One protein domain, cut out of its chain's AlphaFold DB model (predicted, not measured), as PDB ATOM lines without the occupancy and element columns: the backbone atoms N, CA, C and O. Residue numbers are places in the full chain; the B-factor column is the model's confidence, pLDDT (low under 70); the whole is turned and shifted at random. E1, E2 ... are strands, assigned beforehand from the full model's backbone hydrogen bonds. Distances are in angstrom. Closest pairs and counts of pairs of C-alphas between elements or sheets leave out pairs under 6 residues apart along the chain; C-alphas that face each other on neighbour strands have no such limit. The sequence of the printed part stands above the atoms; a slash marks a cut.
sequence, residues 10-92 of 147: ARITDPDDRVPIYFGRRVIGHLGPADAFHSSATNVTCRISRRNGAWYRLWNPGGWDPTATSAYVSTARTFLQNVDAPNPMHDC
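This is residues 10 to 92 of the 147 residues of an uncharacterized protein of Aeromicrobium choanae (UniProt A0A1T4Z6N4). What shape is this? One antiparallel sheet of seven strands curls like part of a barrel, left open, and folds back on itself at the bent E4, with E3, E2, E6 and E5 facing E1 and E7. What is it made of? The 83 printed residues, all strand in class, have no named helix and seven named strands, E1 to E7 along the chain, holding 37 residues, under half; the sheet's order is E3 E2 E6 E5 E4 E1 E7. The whole is compact and rounded, with radius of gyration of the C-alphas 11.9 A and spans of 31 by 25 by 24 A.

Where are the first strands? E1 is residues 10 to 12, from C-alpha 10 at (-29.666, 36.408, 4.923); E2 is 19 to 23, 13.5 A; E3 is 26 to 31, 14.8 A. Where are the others? E4 is 41 to 50, 22.0 A; E5 is 53 to 58, 16.0 A; E6 is 72 to 74; E7 is 78 to 81, ending at C-alpha 81 at (-30.365, 36.213, 11.169).

What joins the larger leaf? E2 and E3 form a hairpin, with N 21 and O 29 2.8 A apart. E2 and E6 are antiparallel, N 22 to O 72 2.8 A. E4, E5 and E6 form a meander, each strand the antiparallel neighbour of the one before, with N 48 to O 55 2.8 A and N 56 to O 73 2.8 A. How does the sheet fold? E4 bends by 85 degrees at residue 45, pairing with E5 over 44 to 50 and with E1 over 41 to 42, N 10 to O 42 2.9 A. E1 and E7 are antiparallel, N 11 to O 79 2.9 A.

How far does it reach? The farthest C-alphas, of Ala 36 and Arg 51, are 34.8 A apart. Is anything long, cut or uncertain? E5 to E6 is a long link, residues 59 to 71; the printed part has no cut, and no printed residue is under pLDDT 70.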
ATOM      1  N   ALA A  10     -28.415  36.179   5.635       96.19
ATOM      2  CA  ALA A  10     -29.666  36.408   4.923       96.19
ATOM      3  C   ALA A  10     -30.327  35.059   4.626       96.19
ATOM      4  O   ALA A  10     -29.738  34.226   3.933       96.19
ATOM      5  N   ARG A  11     -31.542  34.850   5.137       95.25
ATOM      6  CA  ARG A  11     -32.353  33.645   4.912       95.25
ATOM      7  C   ARG A  11     -33.607  33.985   4.118       95.25
ATOM      8  O   ARG A  11     -34.183  35.047   4.335       95.25
ATOM      9  N   ILE A  12     -34.030  33.096   3.221       95.25
ATOM     10  CA  ILE A  12     -35.294  33.245   2.481       95.25
ATOM     11  C   ILE A  12     -36.482  33.346   3.444       95.25
ATOM     12  O   ILE A  12     -36.546  32.621   4.436       95.25
ATOM     13  N   THR A  13     -37.400  34.269   3.167       93.06
ATOM     14  CA  THR A  13     -38.597  34.467   4.000       93.06
ATOM     15  C   THR A  13     -39.641  33.385   3.747       93.06
ATOM     16  O   THR A  13     -40.251  32.889   4.690       93.06
ATOM     17  N   ASP A  14     -39.828  33.019   2.481       91.81
ATOM     18  CA  ASP A  14     -40.718  31.945   2.056       91.81
ATOM     19  C   ASP A  14     -39.869  30.688   1.777       91.81
ATOM     20  O   ASP A  14     -38.949  30.757   0.955       91.81
ATOM     21  N   PRO A  15     -40.100  29.570   2.491       88.81
ATOM     22  CA  PRO A  15     -39.293  28.358   2.374       88.81
ATOM     23  C   PRO A  15     -39.429  27.646   1.023       88.81
ATOM     24  O   PRO A  15     -38.521  26.894   0.670       88.81
ATOM     25  N   ASP A  16     -40.509  27.888   0.278       89.62
ATOM     26  CA  ASP A  16     -40.730  27.306  -1.051       89.62
ATOM     27  C   ASP A  16     -40.160  28.190  -2.173       89.62
ATOM     28  O   ASP A  16     -40.145  27.817  -3.352       89.62
ATOM     29  N   ASP A  17     -39.658  29.371  -1.814       88.38
ATOM     30  CA  ASP A  17     -39.239  30.380  -2.764       88.38
ATOM     31  C   ASP A  17     -37.817  30.156  -3.297       88.38
ATOM     32  O   ASP A  17     -36.913  29.671  -2.613       88.38
ATOM     33  N   ARG A  18     -37.590  30.582  -4.542       92.50
ATOM     34  CA  ARG A  18     -36.262  30.648  -5.162       92.50
ATOM     35  C   ARG A  18     -35.845  32.097  -5.329       92.50
ATOM     36  O   ARG A  18     -36.286  32.795  -6.250       92.50
ATOM     37  N   VAL A  19     -34.971  32.557  -4.440       93.50
ATOM     38  CA  VAL A  19     -34.541  33.955  -4.395       93.50
ATOM     39  C   VAL A  19     -33.281  34.138  -5.244       93.50
ATOM     40  O   VAL A  19     -32.243  33.562  -4.921       93.50
ATOM     41  N   PRO A  20     -33.330  34.940  -6.321       94.31
ATOM     42  CA  PRO A  20     -32.190  35.146  -7.203       94.31
ATOM     43  C   PRO A  20     -31.067  35.923  -6.516       94.31
ATOM     44  O   PRO A  20     -31.304  36.867  -5.755       94.31
ATOM     45  N   ILE A  21     -29.840  35.554  -6.869       94.44
ATOM     46  CA  ILE A  21     -28.611  36.229  -6.465       94.44
ATOM     47  C   ILE A  21     -28.038  36.940  -7.678       94.44
ATOM     48  O   ILE A  21     -27.868  36.346  -8.745       94.44
ATOM     49  N   TYR A  22     -27.749  38.223  -7.508       95.06
ATOM     50  CA  TYR A  22     -27.377  39.116  -8.590       95.06
ATOM     51  C   TYR A  22     -25.918  39.548  -8.519       95.06
ATOM     52  O   TYR A  22     -25.464  40.012  -7.479       95.06
ATOM     53  N   PHE A  23     -25.235  39.520  -9.659       93.19
ATOM     54  CA  PHE A  23     -24.027  40.302  -9.918       93.19
ATOM     55  C   PHE A  23     -24.370  41.408 -10.917       93.19
ATOM     56  O   PHE A  23     -24.686  41.147 -12.083       93.19
ATOM     57  N   GLY A  24     -24.405  42.654 -10.438       90.56
ATOM     58  CA  GLY A  24     -25.043  43.743 -11.176       90.56
ATOM     59  C   GLY A  24     -26.473  43.350 -11.569       90.56
ATOM     60  O   GLY A  24     -27.290  42.995 -10.727       90.56
ATOM     61  N   ARG A  25     -26.785  43.340 -12.864       89.94
ATOM     62  CA  ARG A  25     -28.126  42.967 -13.358       89.94
ATOM     63  C   ARG A  25     -28.291  41.484 -13.702       89.94
ATOM     64  O   ARG A  25     -29.390  41.073 -14.065       89.94
ATOM     65  N   ARG A  26     -27.221  40.690 -13.632       90.56
ATOM     66  CA  ARG A  26     -27.220  39.277 -14.028       90.56
ATOM     67  C   ARG A  26     -27.509  38.387 -12.826       90.56
ATOM     68  O   ARG A  26     -26.916  38.588 -11.773       90.56
ATOM     69  N   VAL A  27     -28.364  37.383 -13.004       93.00
ATOM     70  CA  VAL A  27     -28.542  36.308 -12.018       93.00
ATOM     71  C   VAL A  27     -27.381  35.321 -12.144       93.00
ATOM     72  O   VAL A  27     -27.098  34.848 -13.245       93.00
ATOM     73  N   ILE A  28     -26.714  35.037 -11.028       92.44
ATOM     74  CA  ILE A  28     -25.574  34.106 -10.936       92.44
ATOM     75  C   ILE A  28     -25.883  32.876 -10.072       92.44
ATOM     76  O   ILE A  28     -25.037  32.019  -9.870       92.44
ATOM     77  N   GLY A  29     -27.088  32.807  -9.511       91.88
ATOM     78  CA  GLY A  29     -27.481  31.734  -8.614       91.88
ATOM     79  C   GLY A  29     -28.806  32.023  -7.936       91.88
ATOM     80  O   GLY A  29     -29.426  33.063  -8.169       91.88
ATOM     81  N   HIS A  30     -29.233  31.088  -7.094       92.94
ATOM     82  CA  HIS A  30     -30.448  31.213  -6.304       92.94
ATOM     83  C   HIS A  30     -30.203  30.681  -4.893       92.94
ATOM     84  O   HIS A  30     -29.552  29.650  -4.720       92.94
ATOM     85  N   LEU A  31     -30.768  31.364  -3.902       92.81
ATOM     86  CA  LEU A  31     -31.187  30.688  -2.681       92.81
ATOM     87  C   LEU A  31     -32.471  29.918  -2.986       92.81
ATOM     88  O   LEU A  31     -33.237  30.309  -3.869       92.81
ATOM     89  N   GLY A  32     -32.709  28.837  -2.263       91.31
ATOM     90  CA  GLY A  32     -33.891  28.011  -2.466       91.31
ATOM     91  C   GLY A  32     -34.263  27.227  -1.218       91.31
ATOM     92  O   GLY A  32     -33.602  27.388  -0.185       91.31
ATOM     93  N   PRO A  33     -35.282  26.361  -1.317       89.81
ATOM     94  CA  PRO A  33     -35.616  25.419  -0.258       89.81
ATOM     95  C   PRO A  33     -34.356  24.689   0.208       89.81
ATOM     96  O   PRO A  33     -33.491  24.376  -0.604       89.81
ATOM     97  N   ALA A  34     -34.216  24.449   1.512       82.00
ATOM     98  CA  ALA A  34     -33.044  23.748   2.032       82.00
ATOM     99  C   ALA A  34     -33.076  22.277   1.582       82.00
ATOM    100  O   ALA A  34     -33.673  21.432   2.246       82.00
ATOM    101  N   ASP A  35     -32.457  21.992   0.441       82.44
ATOM    102  CA  ASP A  35     -32.378  20.674  -0.180       82.44
ATOM    103  C   ASP A  35     -30.918  20.335  -0.540       82.44
ATOM    104  O   ASP A  35     -29.980  21.039  -0.162       82.44
ATOM    105  N   ALA A  36     -30.695  19.222  -1.243       75.88
ATOM    106  CA  ALA A  36     -29.347  18.776  -1.598       75.88
ATOM    107  C   ALA A  36     -28.603  19.726  -2.563       75.88
ATOM    108  O   ALA A  36     -27.390  19.606  -2.720       75.88
ATOM    109  N   PHE A  37     -29.309  20.651  -3.216       77.62
ATOM    110  CA  PHE A  37     -28.782  21.494  -4.290       77.62
ATOM    111  C   PHE A  37     -28.822  22.988  -3.954       77.62
ATOM    112  O   PHE A  37     -28.064  23.764  -4.535       77.62
ATOM    113  N   HIS A  38     -29.671  23.401  -3.013       83.31
ATOM    114  CA  HIS A  38     -29.874  24.794  -2.649       83.31
ATOM    115  C   HIS A  38     -29.629  25.025  -1.160       83.31
ATOM    116  O   HIS A  38     -29.978  24.230  -0.291       83.31
ATOM    117  N   SER A  39     -29.060  26.190  -0.862       88.69
ATOM    118  CA  SER A  39     -29.040  26.720   0.493       88.69
ATOM    119  C   SER A  39     -30.163  27.738   0.634       88.69
ATOM    120  O   SER A  39     -30.315  28.621  -0.212       88.69
ATOM    121  N   SER A  40     -30.906  27.662   1.735       93.12
ATOM    122  CA  SER A  40     -31.927  28.657   2.084       93.12
ATOM    123  C   SER A  40     -31.342  29.929   2.694       93.12
ATOM    124  O   SER A  40     -32.077  30.874   2.982       93.12
ATOM    125  N   ALA A  41     -30.025  29.961   2.906       94.12
ATOM    126  CA  ALA A  41     -29.346  31.061   3.563       94.12
ATOM    127  C   ALA A  41     -27.913  31.280   3.056       94.12
ATOM    128  O   ALA A  41     -27.263  30.362   2.546       94.12
ATOM    129  N   THR A  42     -27.411  32.505   3.215       93.94
ATOM    130  CA  THR A  42     -26.038  32.894   2.866       93.94
ATOM    131  C   THR A  42     -25.519  33.991   3.796       93.94
ATOM    132  O   THR A  42     -26.300  34.821   4.265       93.94
ATOM    133  N   ASN A  43     -24.209  34.019   4.059       95.56
ATOM    134  CA  ASN A  43     -23.597  35.117   4.803       95.56
ATOM    135  C   ASN A  43     -23.543  36.394   3.982       95.56
ATOM    136  O   ASN A  43     -23.248  36.395   2.781       95.56
ATOM    137  N   VAL A  44     -23.768  37.497   4.678       96.38
ATOM    138  CA  VAL A  44     -23.817  38.833   4.110       96.38
ATOM    139  C   VAL A  44     -22.970  39.784   4.943       96.38
ATOM    140  O   VAL A  44     -22.794  39.589   6.139       96.38
ATOM    141  N   THR A  45     -22.415  40.801   4.294       95.50
ATOM    142  CA  THR A  45     -21.464  41.736   4.919       95.50
ATOM    143  C   THR A  45     -22.083  43.088   5.205       95.50
ATOM    144  O   THR A  45     -21.846  43.669   6.255       95.50
ATOM    145  N   CYS A  46     -22.872  43.603   4.268       95.44
ATOM    146  CA  CYS A  46     -23.439  44.936   4.368       95.44
ATOM    147  C   CYS A  46     -24.726  45.051   3.547       95.44
ATOM    148  O   CYS A  46     -25.026  44.212   2.688       95.44
ATOM    149  N   ARG A  47     -25.495  46.106   3.803       95.75
ATOM    150  CA  ARG A  47     -26.722  46.449   3.087       95.75
ATOM    151  C   ARG A  47     -26.469  47.613   2.137       95.75
ATOM    152  O   ARG A  47     -25.708  48.529   2.430       95.75
ATOM    153  N   ILE A  48     -27.151  47.607   0.996       94.62
ATOM    154  CA  ILE A  48     -27.302  48.786   0.146       94.62
ATOM    155  C   ILE A  48     -28.765  49.082  -0.125       94.62
ATOM    156  O   ILE A  48     -29.573  48.180  -0.334       94.62
ATOM    157  N   SER A  49     -29.083  50.370  -0.191       91.81
ATOM    158  CA  SER A  49     -30.382  50.864  -0.640       91.81
ATOM    159  C   SER A  49     -30.248  51.478  -2.030       91.81
ATOM    160  O   SER A  49     -29.327  52.256  -2.306       91.81
ATOM    161  N   ARG A  50     -31.153  51.098  -2.932       90.69
ATOM    162  CA  ARG A  50     -31.221  51.556  -4.322       90.69
ATOM    163  C   ARG A  50     -32.655  51.909  -4.684       90.69
ATOM    164  O   ARG A  50     -33.601  51.559  -3.986       90.69
ATOM    165  N   ARG A  51     -32.825  52.583  -5.826       87.19
ATOM    166  CA  ARG A  51     -34.158  52.938  -6.344       87.19
ATOM    167  C   ARG A  51     -35.044  51.718  -6.619       87.19
ATOM    168  O   ARG A  51     -36.254  51.857  -6.625       87.19
ATOM    169  N   ASN A  52     -34.447  50.553  -6.857       86.06
ATOM    170  CA  ASN A  52     -35.139  49.289  -7.112       86.06
ATOM    171  C   ASN A  52     -35.184  48.364  -5.880       86.06
ATOM    172  O   ASN A  52     -35.336  47.156  -6.026       86.06
ATOM    173  N   GLY A  53     -34.999  48.913  -4.676       89.38
ATOM    174  CA  GLY A  53     -35.100  48.175  -3.420       89.38
ATOM    175  C   GLY A  53     -33.802  48.135  -2.620       89.38
ATOM    176  O   GLY A  53     -32.788  48.743  -2.977       89.38
ATOM    177  N   ALA A  54     -33.856  47.420  -1.500       92.69
ATOM    178  CA  ALA A  54     -32.706  47.170  -0.648       92.69
ATOM    179  C   ALA A  54     -32.145  45.764  -0.880       92.69
ATOM    180  O   ALA A  54     -32.868  44.813  -1.200       92.69
ATOM    181  N   TRP A  55     -30.830  45.651  -0.716       95.94
ATOM    182  CA  TRP A  55     -30.067  44.455  -1.048       95.94
ATOM    183  C   TRP A  55     -29.014  44.175   0.017       95.94
ATOM    184  O   TRP A  55     -28.371  45.105   0.504       95.94
ATOM    185  N   TYR A  56     -28.800  42.903   0.336       96.56
ATOM    186  CA  TYR A  56     -27.653  42.459   1.119       96.56
ATOM    187  C   TYR A  56     -26.521  42.041   0.187       96.56
ATOM    188  O   TYR A  56     -26.749  41.281  -0.757       96.56
ATOM    189  N   ARG A  57     -25.304  42.520   0.450       96.06
ATOM    190  CA  ARG A  57     -24.085  42.083  -0.231       96.06
ATOM    191  C   ARG A  57     -23.597  40.781   0.394       96.06
ATOM    192  O   ARG A  57     -23.419  40.715   1.607       96.06
ATOM    193  N   LEU A  58     -23.349  39.770  -0.429       95.06
ATOM    194  CA  LEU A  58     -22.828  38.483   0.021       95.06
ATOM    195  C   LEU A  58     -21.374  38.608   0.488       95.06
ATOM    196  O   LEU A  58     -20.595  39.381  -0.072       95.06
ATOM    197  N   TRP A  59     -21.017  37.811   1.494       93.19
ATOM    198  CA  TRP A  59     -19.650  37.710   2.005       93.19
ATOM    199  C   TRP A  59     -18.709  37.004   1.020       93.19
ATOM    200  O   TRP A  59     -17.641  37.525   0.715       93.19
ATOM    201  N   ASN A  60     -19.135  35.865   0.461       89.19
ATOM    202  CA  ASN A  60     -18.338  35.081  -0.484       89.19
ATOM    203  C   ASN A  60     -19.003  35.013  -1.875       89.19
ATOM    204  O   ASN A  60     -19.670  34.027  -2.200       89.19
ATOM    205  N   PRO A  61     -18.858  36.057  -2.714       89.38
ATOM    206  CA  PRO A  61     -19.403  36.063  -4.072       89.38
ATOM    207  C   PRO A  61     -18.636  35.134  -5.030       89.38
ATOM    208  O   PRO A  61     -19.180  34.735  -6.058       89.38
ATOM    209  N   GLY A  62     -17.401  34.749  -4.686       87.75
ATOM    210  CA  GLY A  62     -16.564  33.876  -5.509       87.75
ATOM    211  C   GLY A  62     -17.015  32.412  -5.533       87.75
ATOM    212  O   GLY A  62     -16.640  31.679  -6.440       87.75
ATOM    213  N   GLY A  63     -17.846  31.993  -4.572       83.94
ATOM    214  CA  GLY A  63     -18.398  30.636  -4.499       83.94
ATOM    215  C   GLY A  63     -19.583  30.357  -5.434       83.94
ATOM    216  O   GLY A  63     -20.156  29.272  -5.360       83.94
ATOM    217  N   TRP A  64     -19.976  31.320  -6.273       83.81
ATOM    218  CA  TRP A  64     -21.057  31.179  -7.255       83.81
ATOM    219  C   TRP A  64     -20.510  30.908  -8.660       83.81
ATOM    220  O   TRP A  64     -19.368  31.256  -8.958       83.81
ATOM    221  N   ASP A  65     -21.335  30.314  -9.525       81.75
ATOM    222  CA  ASP A  65     -21.030  30.082 -10.941       81.75
ATOM    223  C   ASP A  65     -22.042  30.837 -11.829       81.75
ATOM    224  O   ASP A  65     -23.234  30.512 -11.819       81.75
ATOM    225  N   PRO A  66     -21.616  31.866 -12.584       85.12
ATOM    226  CA  PRO A  66     -20.237  32.328 -12.749       85.12
ATOM    227  C   PRO A  66     -19.689  33.026 -11.501       85.12
ATOM    228  O   PRO A  66     -20.420  33.714 -10.784       85.12
ATOM    229  N   THR A  67     -18.374  32.911 -11.306       88.62
ATOM    230  CA  THR A  67     -17.650  33.611 -10.241       88.62
ATOM    231  C   THR A  67     -17.860  35.115 -10.362       88.62
ATOM    232  O   THR A  67     -17.695  35.695 -11.439       88.62
ATOM    233  N   ALA A  68     -18.206  35.758  -9.249       89.69
ATOM    234  CA  ALA A  68     -18.472  37.188  -9.202       89.69
ATOM    235  C   ALA A  68     -17.568  37.901  -8.188       89.69
ATOM    236  O   ALA A  68     -17.196  37.348  -7.155       89.69
ATOM    237  N   THR A  69     -17.239  39.163  -8.469       91.31
ATOM    238  CA  THR A  69     -16.501  40.041  -7.539       91.31
ATOM    239  C   THR A  69     -17.417  40.683  -6.495       91.31
ATOM    240  O   THR A  69     -16.979  41.073  -5.412       91.31
ATOM    241  N   SER A  70     -18.710  40.773  -6.799       93.25
ATOM    242  CA  SER A  70     -19.765  41.157  -5.870       93.25
ATOM    243  C   SER A  70     -21.021  40.343  -6.159       93.25
ATOM    244  O   SER A  70     -21.259  39.909  -7.282       93.25
ATOM    245  N   ALA A  71     -21.831  40.095  -5.136       95.06
ATOM    246  CA  ALA A  71     -23.102  39.410  -5.298       95.06
ATOM    247  C   ALA A  71     -24.107  39.949  -4.288       95.06
ATOM    248  O   ALA A  71     -23.729  40.358  -3.187       95.06
ATOM    249  N   TYR A  72     -25.380  39.952  -4.671       96.25
ATOM    250  CA  TYR A  72     -26.444  40.603  -3.922       96.25
ATOM    251  C   TYR A  72     -27.704  39.754  -3.866       96.25
ATOM    252  O   TYR A  72     -28.106  39.165  -4.868       96.25
ATOM    253  N   VAL A  73     -28.374  39.768  -2.719       95.81
ATOM    254  CA  VAL A  73     -29.693  39.156  -2.526       95.81
ATOM    255  C   VAL A  73     -30.683  40.199  -2.011       95.81
ATOM    256  O   VAL A  73     -30.307  41.129  -1.298       95.81
ATOM    257  N   SER A  74     -31.948  40.098  -2.420       95.75
ATOM    258  CA  SER A  74     -32.965  41.099  -2.079       95.75
ATOM    259  C   SER A  74     -33.393  41.001  -0.617       95.75
ATOM    260  O   SER A  74     -33.761  39.919  -0.154       95.75
ATOM    261  N   THR A  75     -33.458  42.138   0.085       95.25
ATOM    262  CA  THR A  75     -34.007  42.190   1.453       95.25
ATOM    263  C   THR A  75     -35.529  42.054   1.485       95.25
ATOM    264  O   THR A  75     -36.101  41.896   2.551       95.25
ATOM    265  N   ALA A  76     -36.218  42.169   0.344       93.69
ATOM    266  CA  ALA A  76     -37.674  42.021   0.289       93.69
ATOM    267  C   ALA A  76     -38.112  40.549   0.354       93.69
ATOM    268  O   ALA A  76     -39.247  40.255   0.710       93.69
ATOM    269  N   ARG A  77     -37.207  39.627  -0.001       93.81
ATOM    270  CA  ARG A  77     -37.444  38.172  -0.037       93.81
ATOM    271  C   ARG A  77     -36.589  37.414   0.975       93.81
ATOM    272  O   ARG A  77     -36.577  36.186   0.982       93.81
ATOM    273  N   THR A  78     -35.843  38.147   1.799       95.88
ATOM    274  CA  THR A  78     -34.992  37.577   2.837       95.88
ATOM    275  C   THR A  78     -35.108  38.362   4.131       95.88
ATOM    276  O   THR A  78     -35.353  39.567   4.122       95.88
ATOM    277  N   PHE A  79     -34.869  37.689   5.248       94.75
ATOM    278  CA  PHE A  79     -34.708  38.315   6.551       94.75
ATOM    279  C   PHE A  79     -33.315  38.026   7.106       94.75
ATOM    280  O   PHE A  79     -32.651  37.063   6.713       94.75
ATOM    281  N   LEU A  80     -32.862  38.901   8.001       95.31
ATOM    282  CA  LEU A  80     -31.544  38.798   8.603       95.31
ATOM    283  C   LEU A  80     -31.602  37.931   9.866       95.31
ATOM    284  O   LEU A  80     -32.472  38.109  10.715       95.31
ATOM    285  N   GLN A  81     -30.661  37.007   9.983       94.00
ATOM    286  CA  GLN A  81     -30.365  36.213  11.169       94.00
ATOM    287  C   GLN A  81     -28.937  36.509  11.629       94.00
ATOM    288  O   GLN A  81     -28.148  37.078  10.872       94.00
ATOM    289  N   ASN A  82     -28.601  36.084  12.850       91.62
ATOM    290  CA  ASN A  82     -27.287  36.325  13.449       91.62
ATOM    291  C   ASN A  82     -26.937  37.826  13.455       91.62
ATOM    292  O   ASN A  82     -25.888  38.248  12.976       91.62
ATOM    293  N   VAL A  83     -27.884  38.653  13.906       87.19
ATOM    294  CA  VAL A  83     -27.747  40.120  13.885       87.19
ATOM    295  C   VAL A  83     -26.675  40.619  14.855       87.19
ATOM    296  O   VAL A  83     -26.066  41.650  14.589       87.19
ATOM    297  N   ASP A  84     -26.407  39.842  15.905       87.56
ATOM    298  CA  ASP A  84     -25.394  40.104  16.930       87.56
ATOM    299  C   ASP A  84     -24.024  39.494  16.580       87.56
ATOM    300  O   ASP A  84     -23.169  39.325  17.449       87.56
ATOM    301  N   ALA A  85     -23.815  39.128  15.311       90.81
ATOM    302  CA  ALA A  85     -22.533  38.623  14.842       90.81
ATOM    303  C   ALA A  85     -21.401  39.636  15.119       90.81
ATOM    304  O   ALA A  85     -21.631  40.845  15.011       90.81
ATOM    305  N   PRO A  86     -20.164  39.167  15.382       94.56
ATOM    306  CA  PRO A  86     -18.984  40.017  15.550       94.56
ATOM    307  C   PRO A  86     -18.811  41.086  14.464       94.56
ATOM    308  O   PRO A  86     -18.352  42.190  14.759       94.56
ATOM    309  N   ASN A  87     -19.200  40.779  13.221       92.12
ATOM    310  CA  ASN A  87     -19.239  41.733  12.115       92.12
ATOM    311  C   ASN A  87     -20.691  42.145  11.819       92.12
ATOM    312  O   ASN A  87     -21.285  41.621  10.875       92.12
ATOM    313  N   PRO A  88     -21.296  43.067  12.590       92.50
ATOM    314  CA  PRO A  88     -22.713  43.374  12.465       92.50
ATOM    315  C   PRO A  88     -23.056  43.984  11.104       92.50
ATOM    316  O   PRO A  88     -22.229  44.591  10.411       92.50
ATOM    317  N   MET A  89     -24.329  43.850  10.734       95.31
ATOM    318  CA  MET A  89     -24.851  44.436   9.505       95.31
ATOM    319  C   MET A  89     -24.725  45.961   9.541       95.31
ATOM    320  O   MET A  89     -25.183  46.618  10.471       95.31
ATOM    321  N   HIS A  90     -24.150  46.520   8.482       93.94
ATOM    322  CA  HIS A  90     -23.944  47.954   8.295       93.94
ATOM    323  C   HIS A  90     -24.202  48.335   6.832       93.94
ATOM    324  O   HIS A  90     -24.333  47.466   5.967       93.94
ATOM    325  N   ASP A  91     -24.282  49.628   6.527       94.56
ATOM    326  CA  ASP A  91     -24.404  50.085   5.141       94.56
ATOM    327  C   ASP A  91     -23.066  49.962   4.401       94.56
ATOM    328  O   ASP A  91     -22.008  50.303   4.931       94.56
ATOM    329  N   CYS A  92     -23.088  49.483   3.153       93.31
ATOM    330  CA  CYS A  92     -21.856  49.316   2.386       93.31
ATOM    331  C   CYS A  92     -21.209  50.675   2.068       93.31
ATOM    332  O   CYS A  92     -21.814  51.524   1.409       93.31
TER     333      CYS A  92